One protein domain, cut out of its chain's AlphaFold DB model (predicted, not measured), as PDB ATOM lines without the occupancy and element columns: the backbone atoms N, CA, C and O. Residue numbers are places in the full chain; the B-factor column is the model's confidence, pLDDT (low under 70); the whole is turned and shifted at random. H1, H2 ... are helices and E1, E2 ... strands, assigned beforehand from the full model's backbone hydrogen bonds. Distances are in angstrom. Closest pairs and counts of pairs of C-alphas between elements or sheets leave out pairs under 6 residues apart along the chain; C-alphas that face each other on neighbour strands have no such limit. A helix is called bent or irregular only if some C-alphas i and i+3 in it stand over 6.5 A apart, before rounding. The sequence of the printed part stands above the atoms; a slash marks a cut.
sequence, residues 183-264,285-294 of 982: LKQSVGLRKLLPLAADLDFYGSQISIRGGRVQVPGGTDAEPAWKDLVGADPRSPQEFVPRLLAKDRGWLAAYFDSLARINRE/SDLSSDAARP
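What this domain is: This is residues 183 to 264 and 285 to 294 of the 982 residues of an uncharacterized protein of Acidobacteria bacterium (UniProt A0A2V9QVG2). A short helix, H4, runs through the middle of a compact body of mostly crossed helices: the sharply kinked H2 packs on it with residues 192 to 199 and on H5 with residues 198 to 205, while H3 and H5 run opposite ways at a shallow tilt of 11 degrees, their centres 13.4 A from each other. The small hairpin E1 and E2 and the one-turn helix H1 sit near the first residues of H4, and the separate piece 285 to 294 has no named element. The printed part has 92 residues, with five named helices and two named strands in the order H1 H2 E1 E2 H3 H4 H5; its two-stranded sheet is antiparallel, and the class is mostly helix. It is compact, with a radius of gyration of the C-alphas of 12.6 A, and spans 33 by 31 by 21 A.

Where its parts are: Find C-alpha 183 at (-14.589, -5.286, -21.246), where H1 begins; it covers residues 183 to 186. H2, residues 189 to 205, is 18.5 A long and irregular, with C-alphas 194 and 197 7.8 A apart and a kink of 97 degrees near residue 198. Next come E1, residues 207 to 209, and E2, residues 212 to 214. H3, residues 218 to 229, measures 15.3 A and is irregular too, with C-alphas 220 and 223 7.2 A apart. H4, residues 236 to 245, starts at C-alpha 236 (-9.867, -4.069, -26.735) and measures 13.8 A. H5, residues 250 to 260, measures 15.7 A and ends at C-alpha 260 (1.572, 5.156, -13.345).

How they stand to each other: Begin at H4, the hub, which touches four helices. H1 touches it, with C-alphas 186 and 237 closest at 5.1 A. H2 touches it about perpendicular, at 76 degrees, with C-alphas 198 and 244 closest at 5.8 A. With residue 229 alone, H3 only just touches H4, with 3 pairs of C-alphas within 8 A, the closest being 229 and 243 at 5.6 A. H5 touches H4 only at the corner, with C-alphas 244 and 252 closest at 5.2 A. H2 touches H5 at a steep tilt of 43 degrees, the same way, with C-alphas 202 and 256 closest at 5.4 A. In the hairpin E1 and E2, look for N 209 and O 212 at 2.9 A, within hydrogen-bond range. Every O i to N i+4 pair is within range in H5, against 7 of 13 in H2, 5 of 8 in H3 and 5 of 6 in H4; H1 is too short for one. H1 and H3 are apart.

The domain as a whole: The farthest C-alphas, of Arg 190 and Glu 264, are 37.3 A apart. Residues 265 to 284 are not printed, and C-alphas 264 and 285 stand 30.1 A apart across the cut. No link between named elements is long. The mean pLDDT of the printed part is 93.5, and no printed residue is under 70.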
ATOM      1  N   LEU A 183     -15.104  -3.927 -21.462       96.44
ATOM      2  CA  LEU A 183     -14.589  -5.286 -21.246       96.44
ATOM      3  C   LEU A 183     -15.703  -6.317 -21.045       96.44
ATOM      4  O   LEU A 183     -15.622  -7.423 -21.591       96.44
ATOM      5  N   LYS A 184     -16.768  -5.960 -20.314       95.31
ATOM      6  CA  LYS A 184     -17.943  -6.829 -20.167       95.31
ATOM      7  C   LYS A 184     -18.571  -7.139 -21.529       95.31
ATOM      8  O   LYS A 184     -18.870  -8.298 -21.798       95.31
ATOM      9  N   GLN A 185     -18.771  -6.124 -22.368       93.62
ATOM     10  CA  GLN A 185     -19.448  -6.267 -23.660       93.62
ATOM     11  C   GLN A 185     -18.576  -6.962 -24.713       93.62
ATOM     12  O   GLN A 185     -19.065  -7.805 -25.459       93.62
ATOM     13  N   SER A 186     -17.292  -6.614 -24.775       91.69
ATOM     14  CA  SER A 186     -16.392  -7.023 -25.858       91.69
ATOM     15  C   SER A 186     -15.679  -8.356 -25.590       91.69
ATOM     16  O   SER A 186     -15.534  -9.171 -26.502       91.69
ATOM     17  N   VAL A 187     -15.270  -8.619 -24.341       94.88
ATOM     18  CA  VAL A 187     -14.576  -9.859 -23.942       94.88
ATOM     19  C   VAL A 187     -15.536 -10.832 -23.254       94.88
ATOM     20  O   VAL A 187     -15.590 -12.013 -23.611       94.88
ATOM     21  N   GLY A 188     -16.294 -10.335 -22.273       94.62
ATOM     22  CA  GLY A 188     -17.194 -11.125 -21.433       94.62
ATOM     23  C   GLY A 188     -16.530 -11.689 -20.170       94.62
ATOM     24  O   GLY A 188     -15.403 -12.190 -20.195       94.62
ATOM     25  N   LEU A 189     -17.270 -11.669 -19.056       94.88
ATOM     26  CA  LEU A 189     -16.775 -12.045 -17.721       94.88
ATOM     27  C   LEU A 189     -16.214 -13.473 -17.660       94.88
ATOM     28  O   LEU A 189     -15.168 -13.709 -17.066       94.88
ATOM     29  N   ARG A 190     -16.850 -14.431 -18.346       92.56
ATOM     30  CA  ARG A 190     -16.402 -15.833 -18.372       92.56
ATOM     31  C   ARG A 190     -15.012 -16.015 -18.991       92.56
ATOM     32  O   ARG A 190     -14.277 -16.900 -18.562       92.56
ATOM     33  N   LYS A 191     -14.650 -15.207 -19.995       93.06
ATOM     34  CA  LYS A 191     -13.312 -15.244 -20.613       93.06
ATOM     35  C   LYS A 191     -12.262 -14.524 -19.767       93.06
ATOM     36  O   LYS A 191     -11.088 -14.849 -19.886       93.06
ATOM     37  N   LEU A 192     -12.681 -13.577 -18.929       95.31
ATOM     38  CA  LEU A 192     -11.805 -12.834 -18.022       95.31
ATOM     39  C   LEU A 192     -11.580 -13.549 -16.686       95.31
ATOM     40  O   LEU A 192     -10.596 -13.263 -16.020       95.31
ATOM     41  N   LEU A 193     -12.439 -14.502 -16.312       93.62
ATOM     42  CA  LEU A 193     -12.317 -15.263 -15.065       93.62
ATOM     43  C   LEU A 193     -10.930 -15.913 -14.862       93.62
ATOM     44  O   LEU A 193     -10.387 -15.767 -13.772       93.62
ATOM     45  N   PRO A 194     -10.291 -16.539 -15.874       92.62
ATOM     46  CA  PRO A 194      -8.929 -17.062 -15.725       92.62
ATOM     47  C   PRO A 194      -7.846 -15.984 -15.543       92.62
ATOM     48  O   PRO A 194      -6.742 -16.318 -15.139       92.62
ATOM     49  N   LEU A 195      -8.153 -14.720 -15.852       94.62
ATOM     50  CA  LEU A 195      -7.260 -13.556 -15.762       94.62
ATOM     51  C   LEU A 195      -7.606 -12.662 -14.558       94.62
ATOM     52  O   LEU A 195      -7.172 -11.513 -14.487       94.62
ATOM     53  N   ALA A 196      -8.427 -13.157 -13.624       93.88
ATOM     54  CA  ALA A 196      -8.898 -12.385 -12.477       93.88
ATOM     55  C   ALA A 196      -7.745 -11.838 -11.624       93.88
ATOM     56  O   ALA A 196      -7.829 -10.717 -11.130       93.88
ATOM     57  N   ALA A 197      -6.672 -12.619 -11.474       92.25
ATOM     58  CA  ALA A 197      -5.500 -12.235 -10.702       92.25
ATOM     59  C   ALA A 197      -4.733 -11.069 -11.338       92.25
ATOM     60  O   ALA A 197      -4.463 -10.069 -10.672       92.25
ATOM     61  N   ASP A 198      -4.432 -11.177 -12.632       94.56
ATOM     62  CA  ASP A 198      -3.735 -10.136 -13.387       94.56
ATOM     63  C   ASP A 198      -4.562  -8.851 -13.464       94.56
ATOM     64  O   ASP A 198      -4.024  -7.754 -13.332       94.56
ATOM     65  N   LEU A 199      -5.883  -8.977 -13.637       95.06
ATOM     66  CA  LEU A 199      -6.787  -7.830 -13.682       95.06
ATOM     67  C   LEU A 199      -6.895  -7.123 -12.320       95.06
ATOM     68  O   LEU A 199      -6.912  -5.896 -12.278       95.06
ATOM     69  N   ASP A 200      -6.948  -7.871 -11.216       93.12
ATOM     70  CA  ASP A 200      -6.928  -7.320  -9.853       93.12
ATOM     71  C   ASP A 200      -5.663  -6.481  -9.602       93.12
ATOM     72  O   ASP A 200      -5.747  -5.315  -9.203       93.12
ATOM     73  N   PHE A 201      -4.484  -7.028  -9.910       92.62
ATOM     74  CA  PHE A 201      -3.233  -6.326  -9.632       92.62
ATOM     75  C   PHE A 201      -2.885  -5.230 -10.637       92.62
ATOM     76  O   PHE A 201      -2.494  -4.141 -10.205       92.62
ATOM     77  N   TYR A 202      -3.034  -5.490 -11.935       94.81
ATOM     78  CA  TYR A 202      -2.495  -4.650 -13.012       94.81
ATOM     79  C   TYR A 202      -3.583  -4.016 -13.894       94.81
ATOM     80  O   TYR A 202      -3.287  -3.244 -14.802       94.81
ATOM     81  N   GLY A 203      -4.864  -4.304 -13.633       94.69
ATOM     82  CA  GLY A 203      -5.979  -3.782 -14.426       94.69
ATOM     83  C   GLY A 203      -6.336  -2.326 -14.138       94.69
ATOM     84  O   GLY A 203      -6.885  -1.660 -15.008       94.69
ATOM     85  N   SER A 204      -6.010  -1.802 -12.949       92.88
ATOM     86  CA  SER A 204      -6.457  -0.467 -12.504       92.88
ATOM     87  C   SER A 204      -5.989   0.703 -13.380       92.88
ATOM     88  O   SER A 204      -6.598   1.768 -13.331       92.88
ATOM     89  N   GLN A 205      -4.925   0.511 -14.165       94.75
ATOM     90  CA  GLN A 205      -4.387   1.510 -15.094       94.75
ATOM     91  C   GLN A 205      -4.805   1.275 -16.553       94.75
ATOM     92  O   GLN A 205      -4.477   2.075 -17.425       94.75
ATOM     93  N   ILE A 206      -5.516   0.184 -16.850       96.50
ATOM     94  CA  ILE A 206      -6.051  -0.050 -18.189       96.50
ATOM     95  C   ILE A 206      -7.262   0.861 -18.362       96.50
ATOM     96  O   ILE A 206      -8.238   0.748 -17.624       96.50
ATOM     97  N   SER A 207      -7.213   1.734 -19.366       96.12
ATOM     98  CA  SER A 207      -8.327   2.612 -19.715       96.12
ATOM     99  C   SER A 207      -8.737   2.423 -21.167       96.12
ATOM    100  O   SER A 207      -7.894   2.401 -22.061       96.12
ATOM    101  N   ILE A 208     -10.038   2.305 -21.419       96.75
ATOM    102  CA  ILE A 208     -10.627   2.271 -22.757       96.75
ATOM    103  C   ILE A 208     -11.439   3.549 -22.936       96.75
ATOM    104  O   ILE A 208     -12.305   3.846 -22.117       96.75
ATOM    105  N   ARG A 209     -11.149   4.293 -24.005       94.50
ATOM    106  CA  ARG A 209     -11.872   5.510 -24.396       94.50
ATOM    107  C   ARG A 209     -12.282   5.406 -25.854       94.50
ATOM    108  O   ARG A 209     -11.434   5.138 -26.705       94.50
ATOM    109  N   GLY A 210     -13.573   5.553 -26.143       90.81
ATOM    110  CA  GLY A 210     -14.097   5.473 -27.510       90.81
ATOM    111  C   GLY A 210     -13.772   4.145 -28.205       90.81
ATOM    112  O   GLY A 210     -13.437   4.127 -29.388       90.81
ATOM    113  N   GLY A 211     -13.791   3.034 -27.458       91.81
ATOM    114  CA  GLY A 211     -13.471   1.699 -27.981       91.81
ATOM    115  C   GLY A 211     -11.981   1.433 -28.232       91.81
ATOM    116  O   GLY A 211     -11.647   0.433 -28.859       91.81
ATOM    117  N   ARG A 212     -11.079   2.288 -27.738       95.81
ATOM    118  CA  ARG A 212      -9.622   2.162 -27.892       95.81
ATOM    119  C   ARG A 212      -8.926   2.102 -26.534       95.81
ATOM    120  O   ARG A 212      -9.208   2.929 -25.667       95.81
ATOM    121  N   VAL A 213      -7.998   1.161 -26.363       97.44
ATOM    122  CA  VAL A 213      -7.133   1.089 -25.175       97.44
ATOM    123  C   VAL A 213      -6.143   2.254 -25.198       97.44
ATOM    124  O   VAL A 213      -5.412   2.429 -26.170       97.44
ATOM    125  N   GLN A 214      -6.113   3.039 -24.126       96.31
ATOM    126  CA  GLN A 214      -5.115   4.079 -23.903       96.31
ATOM    127  C   GLN A 214      -3.813   3.414 -23.464       96.31
ATOM    128  O   GLN A 214      -3.785   2.735 -22.438       96.31
ATOM    129  N   VAL A 215      -2.748   3.576 -24.247       97.00
ATOM    130  CA  VAL A 215      -1.440   2.976 -23.957       97.00
ATOM    131  C   VAL A 215      -0.469   4.017 -23.387       97.00
ATOM    132  O   VAL A 215      -0.568   5.194 -23.753       97.00
ATOM    133  N   PRO A 216       0.483   3.622 -22.518       96.44
ATOM    134  CA  PRO A 216       1.565   4.503 -22.093       96.44
ATOM    135  C   PRO A 216       2.320   5.059 -23.302       96.44
ATOM    136  O   PRO A 216       2.663   4.299 -24.210       96.44
ATOM    137  N   GLY A 217       2.560   6.369 -23.316       93.12
ATOM    138  CA  GLY A 217       3.117   7.091 -24.465       93.12
ATOM    139  C   GLY A 217       2.083   7.616 -25.466       93.12
ATOM    140  O   GLY A 217       2.451   8.289 -26.423       93.12
ATOM    141  N   GLY A 218       0.791   7.349 -25.253       93.19
ATOM    142  CA  GLY A 218      -0.283   7.848 -26.111       93.19
ATOM    143  C   GLY A 218      -0.308   7.201 -27.498       93.19
ATOM    144  O   GLY A 218       0.174   6.085 -27.700       93.19
ATOM    145  N   THR A 219      -0.905   7.898 -28.466       92.56
ATOM    146  CA  THR A 219      -1.127   7.387 -29.829       92.56
ATOM    147  C   THR A 219       0.165   7.008 -30.546       92.56
ATOM    148  O   THR A 219       0.185   6.038 -31.302       92.56
ATOM    149  N   ASP A 220       1.249   7.731 -30.274       92.44
ATOM    150  CA  ASP A 220       2.535   7.555 -30.953       92.44
ATOM    151  C   ASP A 220       3.215   6.234 -30.556       92.44
ATOM    152  O   ASP A 220       3.953   5.643 -31.346       92.44
ATOM    153  N   ALA A 221       2.897   5.711 -29.367       95.50
ATOM    154  CA  ALA A 221       3.406   4.439 -28.862       95.50
ATOM    155  C   ALA A 221       2.552   3.222 -29.273       95.50
ATOM    156  O   ALA A 221       2.972   2.077 -29.078       95.50
ATOM    157  N   GLU A 222       1.361   3.419 -29.856       96.00
ATOM    158  CA  GLU A 222       0.461   2.319 -30.237       96.00
ATOM    159  C   GLU A 222       1.107   1.258 -31.143       96.00
ATOM    160  O   GLU A 222       0.881   0.070 -30.893       96.00
ATOM    161  N   PRO A 223       1.914   1.607 -32.170       96.50
ATOM    162  CA  PRO A 223       2.569   0.602 -33.004       96.50
ATOM    163  C   PRO A 223       3.538  -0.283 -32.212       96.50
ATOM    164  O   PRO A 223       3.579  -1.495 -32.429       96.50
ATOM    165  N   ALA A 224       4.276   0.302 -31.264       96.38
ATOM    166  CA  ALA A 224       5.219  -0.420 -30.416       96.38
ATOM    167  C   ALA A 224       4.488  -1.367 -29.453       96.38
ATOM    168  O   ALA A 224       4.830  -2.547 -29.354       96.38
ATOM    169  N   TRP A 225       3.416  -0.891 -28.814       98.00
ATOM    170  CA  TRP A 225       2.556  -1.729 -27.976       98.00
ATOM    171  C   TRP A 225       1.854  -2.830 -28.763       98.00
ATOM    172  O   TRP A 225       1.692  -3.937 -28.252       98.00
ATOM    173  N   LYS A 226       1.475  -2.574 -30.017       97.62
ATOM    174  CA  LYS A 226       0.897  -3.591 -30.897       97.62
ATOM    175  C   LYS A 226       1.881  -4.719 -31.193       97.62
ATOM    176  O   LYS A 226       1.478  -5.878 -31.116       97.62
ATOM    177  N   ASP A 227       3.141  -4.403 -31.499       96.56
ATOM    178  CA  ASP A 227       4.203  -5.412 -31.666       96.56
ATOM    179  C   ASP A 227       4.420  -6.195 -30.362       96.56
ATOM    180  O   ASP A 227       4.472  -7.426 -30.351       96.56
ATOM    181  N   LEU A 228       4.469  -5.478 -29.236       96.88
ATOM    182  CA  LEU A 228       4.769  -6.070 -27.940       96.88
ATOM    183  C   LEU A 228       3.634  -6.941 -27.394       96.88
ATOM    184  O   LEU A 228       3.907  -8.006 -26.856       96.88
ATOM    185  N   VAL A 229       2.368  -6.552 -27.540       97.94
ATOM    186  CA  VAL A 229       1.202  -7.337 -27.088       97.94
ATOM    187  C   VAL A 229       0.804  -8.387 -28.129       97.94
ATOM    188  O   VAL A 229       0.334  -9.471 -27.783       97.94
ATOM    189  N   GLY A 230       1.023  -8.095 -29.412       97.69
ATOM    190  CA  GLY A 230       0.554  -8.903 -30.534       97.69
ATOM    191  C   GLY A 230      -0.927  -8.688 -30.863       97.69
ATOM    192  O   GLY A 230      -1.543  -9.574 -31.447       97.69
ATOM    193  N   ALA A 231      -1.522  -7.560 -30.465       97.75
ATOM    194  CA  ALA A 231      -2.885  -7.150 -30.810       97.75
ATOM    195  C   ALA A 231      -2.968  -5.623 -30.926       97.75
ATOM    196  O   ALA A 231      -2.162  -4.911 -30.337       97.75
ATOM    197  N   ASP A 232      -3.923  -5.115 -31.707       97.50
ATOM    198  CA  ASP A 232      -4.088  -3.672 -31.920       97.50
ATOM    199  C   ASP A 232      -4.825  -3.025 -30.725       97.50
ATOM    200  O   ASP A 232      -5.880  -3.540 -30.344       97.50
ATOM    201  N   PRO A 233      -4.341  -1.903 -30.151       96.94
ATOM    202  CA  PRO A 233      -5.053  -1.162 -29.099       96.94
ATOM    203  C   PRO A 233      -6.474  -0.720 -29.489       96.94
ATOM    204  O   PRO A 233      -7.319  -0.506 -28.619       96.94
ATOM    205  N   ARG A 234      -6.769  -0.625 -30.795       96.25
ATOM    206  CA  ARG A 234      -8.119  -0.376 -31.341       96.25
ATOM    207  C   ARG A 234      -9.079  -1.562 -31.221       96.25
ATOM    208  O   ARG A 234     -10.255  -1.415 -31.534       96.25
ATOM    209  N   SER A 235      -8.594  -2.718 -30.776       96.38
ATOM    210  CA  SER A 235      -9.381  -3.935 -30.572       96.38
ATOM    211  C   SER A 235      -9.281  -4.396 -29.113       96.38
ATOM    212  O   SER A 235      -8.596  -5.389 -28.837       96.38
ATOM    213  N   PRO A 236      -9.956  -3.725 -28.155       95.69
ATOM    214  CA  PRO A 236      -9.867  -4.069 -26.735       95.69
ATOM    215  C   PRO A 236     -10.177  -5.539 -26.433       95.69
ATOM    216  O   PRO A 236      -9.539  -6.123 -25.556       95.69
ATOM    217  N   GLN A 237     -11.086  -6.156 -27.203       95.94
ATOM    218  CA  GLN A 237     -11.453  -7.567 -27.061       95.94
ATOM    219  C   GLN A 237     -10.284  -8.545 -27.245       95.94
ATOM    220  O   GLN A 237     -10.314  -9.648 -26.700       95.94
ATOM    221  N   GLU A 238      -9.264  -8.162 -28.014       97.62
ATOM    222  CA  GLU A 238      -8.055  -8.962 -28.224       97.62
ATOM    223  C   GLU A 238      -6.878  -8.428 -27.412       97.62
ATOM    224  O   GLU A 238      -6.118  -9.216 -26.850       97.62
ATOM    225  N   PHE A 239      -6.735  -7.103 -27.342       98.44
ATOM    226  CA  PHE A 239      -5.601  -6.449 -26.703       98.44
ATOM    227  C   PHE A 239      -5.517  -6.766 -25.212       98.44
ATOM    228  O   PHE A 239      -4.484  -7.243 -24.748       98.44
ATOM    229  N   VAL A 240      -6.602  -6.551 -24.462       98.06
ATOM    230  CA  VAL A 240      -6.572  -6.654 -22.995       98.06
ATOM    231  C   VAL A 240      -6.332  -8.093 -22.522       98.06
ATOM    232  O   VAL A 240      -5.421  -8.293 -21.719       98.06
ATOM    233  N   PRO A 241      -7.033  -9.127 -23.035       98.00
ATOM    234  CA  PRO A 241      -6.741 -10.503 -22.638       98.00
ATOM    235  C   PRO A 241      -5.314 -10.943 -22.981       98.00
ATOM    236  O   PRO A 241      -4.703 -11.671 -22.203       98.00
ATOM    237  N   ARG A 242      -4.758 -10.500 -24.121       98.38
ATOM    238  CA  ARG A 242      -3.369 -10.816 -24.493       98.38
ATOM    239  C   ARG A 242      -2.364 -10.089 -23.611       98.38
ATOM    240  O   ARG A 242      -1.394 -10.715 -23.211       98.38
ATOM    241  N   LEU A 243      -2.601  -8.820 -23.284       98.25
ATOM    242  CA  LEU A 243      -1.759  -8.053 -22.366       98.25
ATOM    243  C   LEU A 243      -1.656  -8.748 -21.000       98.25
ATOM    244  O   LEU A 243      -0.552  -8.968 -20.511       98.25
ATOM    245  N   LEU A 244      -2.804  -9.131 -20.431       97.12
ATOM    246  CA  LEU A 244      -2.893  -9.799 -19.131       97.12
ATOM    247  C   LEU A 244      -2.272 -11.203 -19.154       97.12
ATOM    248  O   LEU A 244      -1.541 -11.566 -18.246       97.12
ATOM    249  N   ALA A 245      -2.510 -11.993 -20.206       96.00
ATOM    250  CA  ALA A 245      -2.005 -13.366 -20.274       96.00
ATOM    251  C   ALA A 245      -0.520 -13.468 -20.673       96.00
ATOM    252  O   ALA A 245       0.123 -14.497 -20.430       96.00
ATOM    253  N   LYS A 246       0.023 -12.455 -21.361       96.56
ATOM    254  CA  LYS A 246       1.341 -12.548 -21.992       96.56
ATOM    255  C   LYS A 246       2.439 -12.692 -20.951       96.56
ATOM    256  O   LYS A 246       2.535 -11.923 -19.997       96.56
ATOM    257  N   ASP A 247       3.270 -13.706 -21.186       95.44
ATOM    258  CA  ASP A 247       4.396 -14.058 -20.333       95.44
ATOM    259  C   ASP A 247       3.970 -14.207 -18.863       95.44
ATOM    260  O   ASP A 247       4.683 -13.768 -17.978       95.44
ATOM    261  N   ARG A 248       2.801 -14.822 -18.602       93.38
ATOM    262  CA  ARG A 248       2.251 -15.044 -17.246       93.38
ATOM    263  C   ARG A 248       2.090 -13.744 -16.435       93.38
ATOM    264  O   ARG A 248       2.546 -13.662 -15.297       93.38
ATOM    265  N   GLY A 249       1.523 -12.715 -17.064       94.69
ATOM    266  CA  GLY A 249       1.215 -11.436 -16.416       94.69
ATOM    267  C   GLY A 249       2.359 -10.421 -16.393       94.69
ATOM    268  O   GLY A 249       2.123  -9.243 -16.121       94.69
ATOM    269  N   TRP A 250       3.593 -10.809 -16.740       96.00
ATOM    270  CA  TRP A 250       4.743  -9.894 -16.681       96.00
ATOM    271  C   TRP A 250       4.617  -8.701 -17.638       96.00
ATOM    272  O   TRP A 250       5.111  -7.618 -17.324       96.00
ATOM    273  N   LEU A 251       3.934  -8.847 -18.783       97.44
ATOM    274  CA  LEU A 251       3.672  -7.692 -19.655       97.44
ATOM    275  C   LEU A 251       2.651  -6.718 -19.049       97.44
ATOM    276  O   LEU A 251       2.800  -5.508 -19.213       97.44
ATOM    277  N   ALA A 252       1.654  -7.221 -18.319       97.12
ATOM    278  CA  ALA A 252       0.688  -6.376 -17.626       97.12
ATOM    279  C   ALA A 252       1.337  -5.588 -16.481       97.12
ATOM    280  O   ALA A 252       1.064  -4.400 -16.346       97.12
ATOM    281  N   ALA A 253       2.255  -6.201 -15.726       95.88
ATOM    282  CA  ALA A 253       3.041  -5.502 -14.705       95.88
ATOM    283  C   ALA A 253       3.877  -4.348 -15.296       95.88
ATOM    284  O   ALA A 253       3.946  -3.259 -14.723       95.88
ATOM    285  N   TYR A 254       4.468  -4.570 -16.476       97.50
ATOM    286  CA  TYR A 254       5.223  -3.545 -17.200       97.50
ATOM    287  C   TYR A 254       4.326  -2.400 -17.693       97.50
ATOM    288  O   TYR A 254       4.650  -1.228 -17.499       97.50
ATOM    289  N   PHE A 255       3.166  -2.734 -18.266       97.75
ATOM    290  CA  PHE A 255       2.164  -1.755 -18.688       97.75
ATOM    291  C   PHE A 255       1.638  -0.917 -17.515       97.75
ATOM    292  O   PHE A 255       1.615   0.307 -17.614       97.75
ATOM    293  N   ASP A 256       1.255  -1.553 -16.402       96.25
ATOM    294  CA  ASP A 256       0.755  -0.869 -15.201       96.25
ATOM    295  C   ASP A 256       1.805   0.095 -14.634       96.25
ATOM    296  O   ASP A 256       1.479   1.242 -14.333       96.25
ATOM    297  N   SER A 257       3.074  -0.322 -14.572       95.94
ATOM    298  CA  SER A 257       4.157   0.527 -14.059       95.94
ATOM    299  C   SER A 257       4.407   1.752 -14.949       95.94
ATOM    300  O   SER A 257       4.515   2.867 -14.439       95.94
ATOM    301  N   LEU A 258       4.419   1.583 -16.278       96.50
ATOM    302  CA  LEU A 258       4.556   2.700 -17.223       96.50
ATOM    303  C   LEU A 258       3.332   3.630 -17.225       96.50
ATOM    304  O   LEU A 258       3.477   4.833 -17.401       96.50
ATOM    305  N   ALA A 259       2.125   3.109 -17.009       95.31
ATOM    306  CA  ALA A 259       0.907   3.922 -16.956       95.31
ATOM    307  C   ALA A 259       0.799   4.784 -15.677       95.31
ATOM    308  O   ALA A 259       0.034   5.758 -15.635       95.31
ATOM    309  N   ARG A 260       1.551   4.430 -14.624       93.75
ATOM    310  CA  ARG A 260       1.572   5.156 -13.345       93.75
ATOM    311  C   ARG A 260       2.436   6.413 -13.364       93.75
ATOM    312  O   ARG A 260       2.088   7.366 -12.675       93.75
ATOM    313  N   ILE A 261       3.521   6.421 -14.132       92.94
ATOM    314  CA  ILE A 261       4.396   7.593 -14.267       92.94
ATOM    315  C   ILE A 261       3.758   8.664 -15.165       92.94
ATOM    316  O   ILE A 261       2.871   8.366 -15.971       92.94
ATOM    317  N   ASN A 262       4.186   9.919 -15.012       87.94
ATOM    318  CA  ASN A 262       3.652  11.038 -15.790       87.94
ATOM    319  C   ASN A 262       3.996  10.912 -17.291       87.94
ATOM    320  O   ASN A 262       4.857  10.125 -17.692       87.94
ATOM    321  N   ARG A 263       3.301  11.674 -18.144       86.19
ATOM    322  CA  ARG A 263       3.448  11.552 -19.607       86.19
ATOM    323  C   ARG A 263       4.847  11.896 -20.108       86.19
ATOM    324  O   ARG A 263       5.303  11.251 -21.044       86.19
ATOM    325  N   GLU A 264       5.502  12.877 -19.500       85.50
ATOM    326  CA  GLU A 264       6.866  13.278 -19.852       85.50
ATOM    327  C   GLU A 264       7.843  12.118 -19.619       85.50
ATOM    328  O   GLU A 264       8.544  11.698 -20.535       85.50
ATOM    329  N   SER A 285      14.646 -14.465 -18.668       82.50
ATOM    330  CA  SER A 285      14.439 -15.832 -19.171       82.50
ATOM    331  C   SER A 285      13.611 -16.709 -18.229       82.50
ATOM    332  O   SER A 285      13.083 -17.732 -18.659       82.50
ATOM    333  N   ASP A 286      13.531 -16.343 -16.947       77.69
ATOM    334  CA  ASP A 286      12.822 -17.119 -15.933       77.69
ATOM    335  C   ASP A 286      11.359 -16.672 -15.805       77.69
ATOM    336  O   ASP A 286      11.036 -15.661 -15.180       77.69
ATOM    337  N   LEU A 287      10.475 -17.473 -16.401       78.31
ATOM    338  CA  LEU A 287       9.020 -17.341 -16.301       78.31
ATOM    339  C   LEU A 287       8.409 -18.410 -15.384       78.31
ATOM    340  O   LEU A 287       7.231 -18.741 -15.520       78.31
ATOM    341  N   SER A 288       9.193 -19.018 -14.490       72.56
ATOM    342  CA  SER A 288       8.698 -20.063 -13.585       72.56
ATOM    343  C   SER A 288       7.614 -19.545 -12.630       72.56
ATOM    344  O   SER A 288       6.666 -20.284 -12.346       72.56
ATOM    345  N   SER A 289       7.695 -18.273 -12.224       77.94
ATOM    346  CA  SER A 289       6.707 -17.576 -11.398       77.94
ATOM    347  C   SER A 289       5.744 -16.708 -12.217       77.94
ATOM    348  O   SER A 289       6.117 -16.054 -13.192       77.94
ATOM    349  N   ASP A 290       4.482 -16.732 -11.799       84.31
ATOM    350  CA  ASP A 290       3.396 -15.903 -12.320       84.31
ATOM    351  C   ASP A 290       3.391 -14.551 -11.588       84.31
ATOM    352  O   ASP A 290       3.549 -14.515 -10.361       84.31
ATOM    353  N   ALA A 291       3.233 -13.457 -12.338       87.44
ATOM    354  CA  ALA A 291       3.277 -12.095 -11.817       87.44
ATOM    355  C   ALA A 291       2.131 -11.768 -10.845       87.44
ATOM    356  O   ALA A 291       2.277 -10.839 -10.047       87.44
ATOM    357  N   ALA A 292       1.005 -12.491 -10.900       86.25
ATOM    358  CA  ALA A 292      -0.190 -12.207 -10.101       86.25
ATOM    359  C   ALA A 292      -0.594 -13.308  -9.104       86.25
ATOM    360  O   ALA A 292      -1.634 -13.221  -8.436       86.25
ATOM    361  N   ARG A 293       0.248 -14.336  -8.970       75.88
ATOM    362  CA  ARG A 293       0.056 -15.451  -8.031       75.88
ATOM    363  C   ARG A 293       0.277 -15.102  -6.548       75.88
ATOM    364  O   ARG A 293      -0.449 -15.667  -5.731       75.88
ATOM    365  N   PRO A 294       1.251 -14.259  -6.156       75.50
ATOM    366  CA  PRO A 294       1.478 -13.951  -4.743       75.50
ATOM    367  C   PRO A 294       0.362 -13.097  -4.127       75.50
ATOM    368  O   PRO A 294      -0.482 -12.544  -4.827       75.50
TER     369      PRO A 294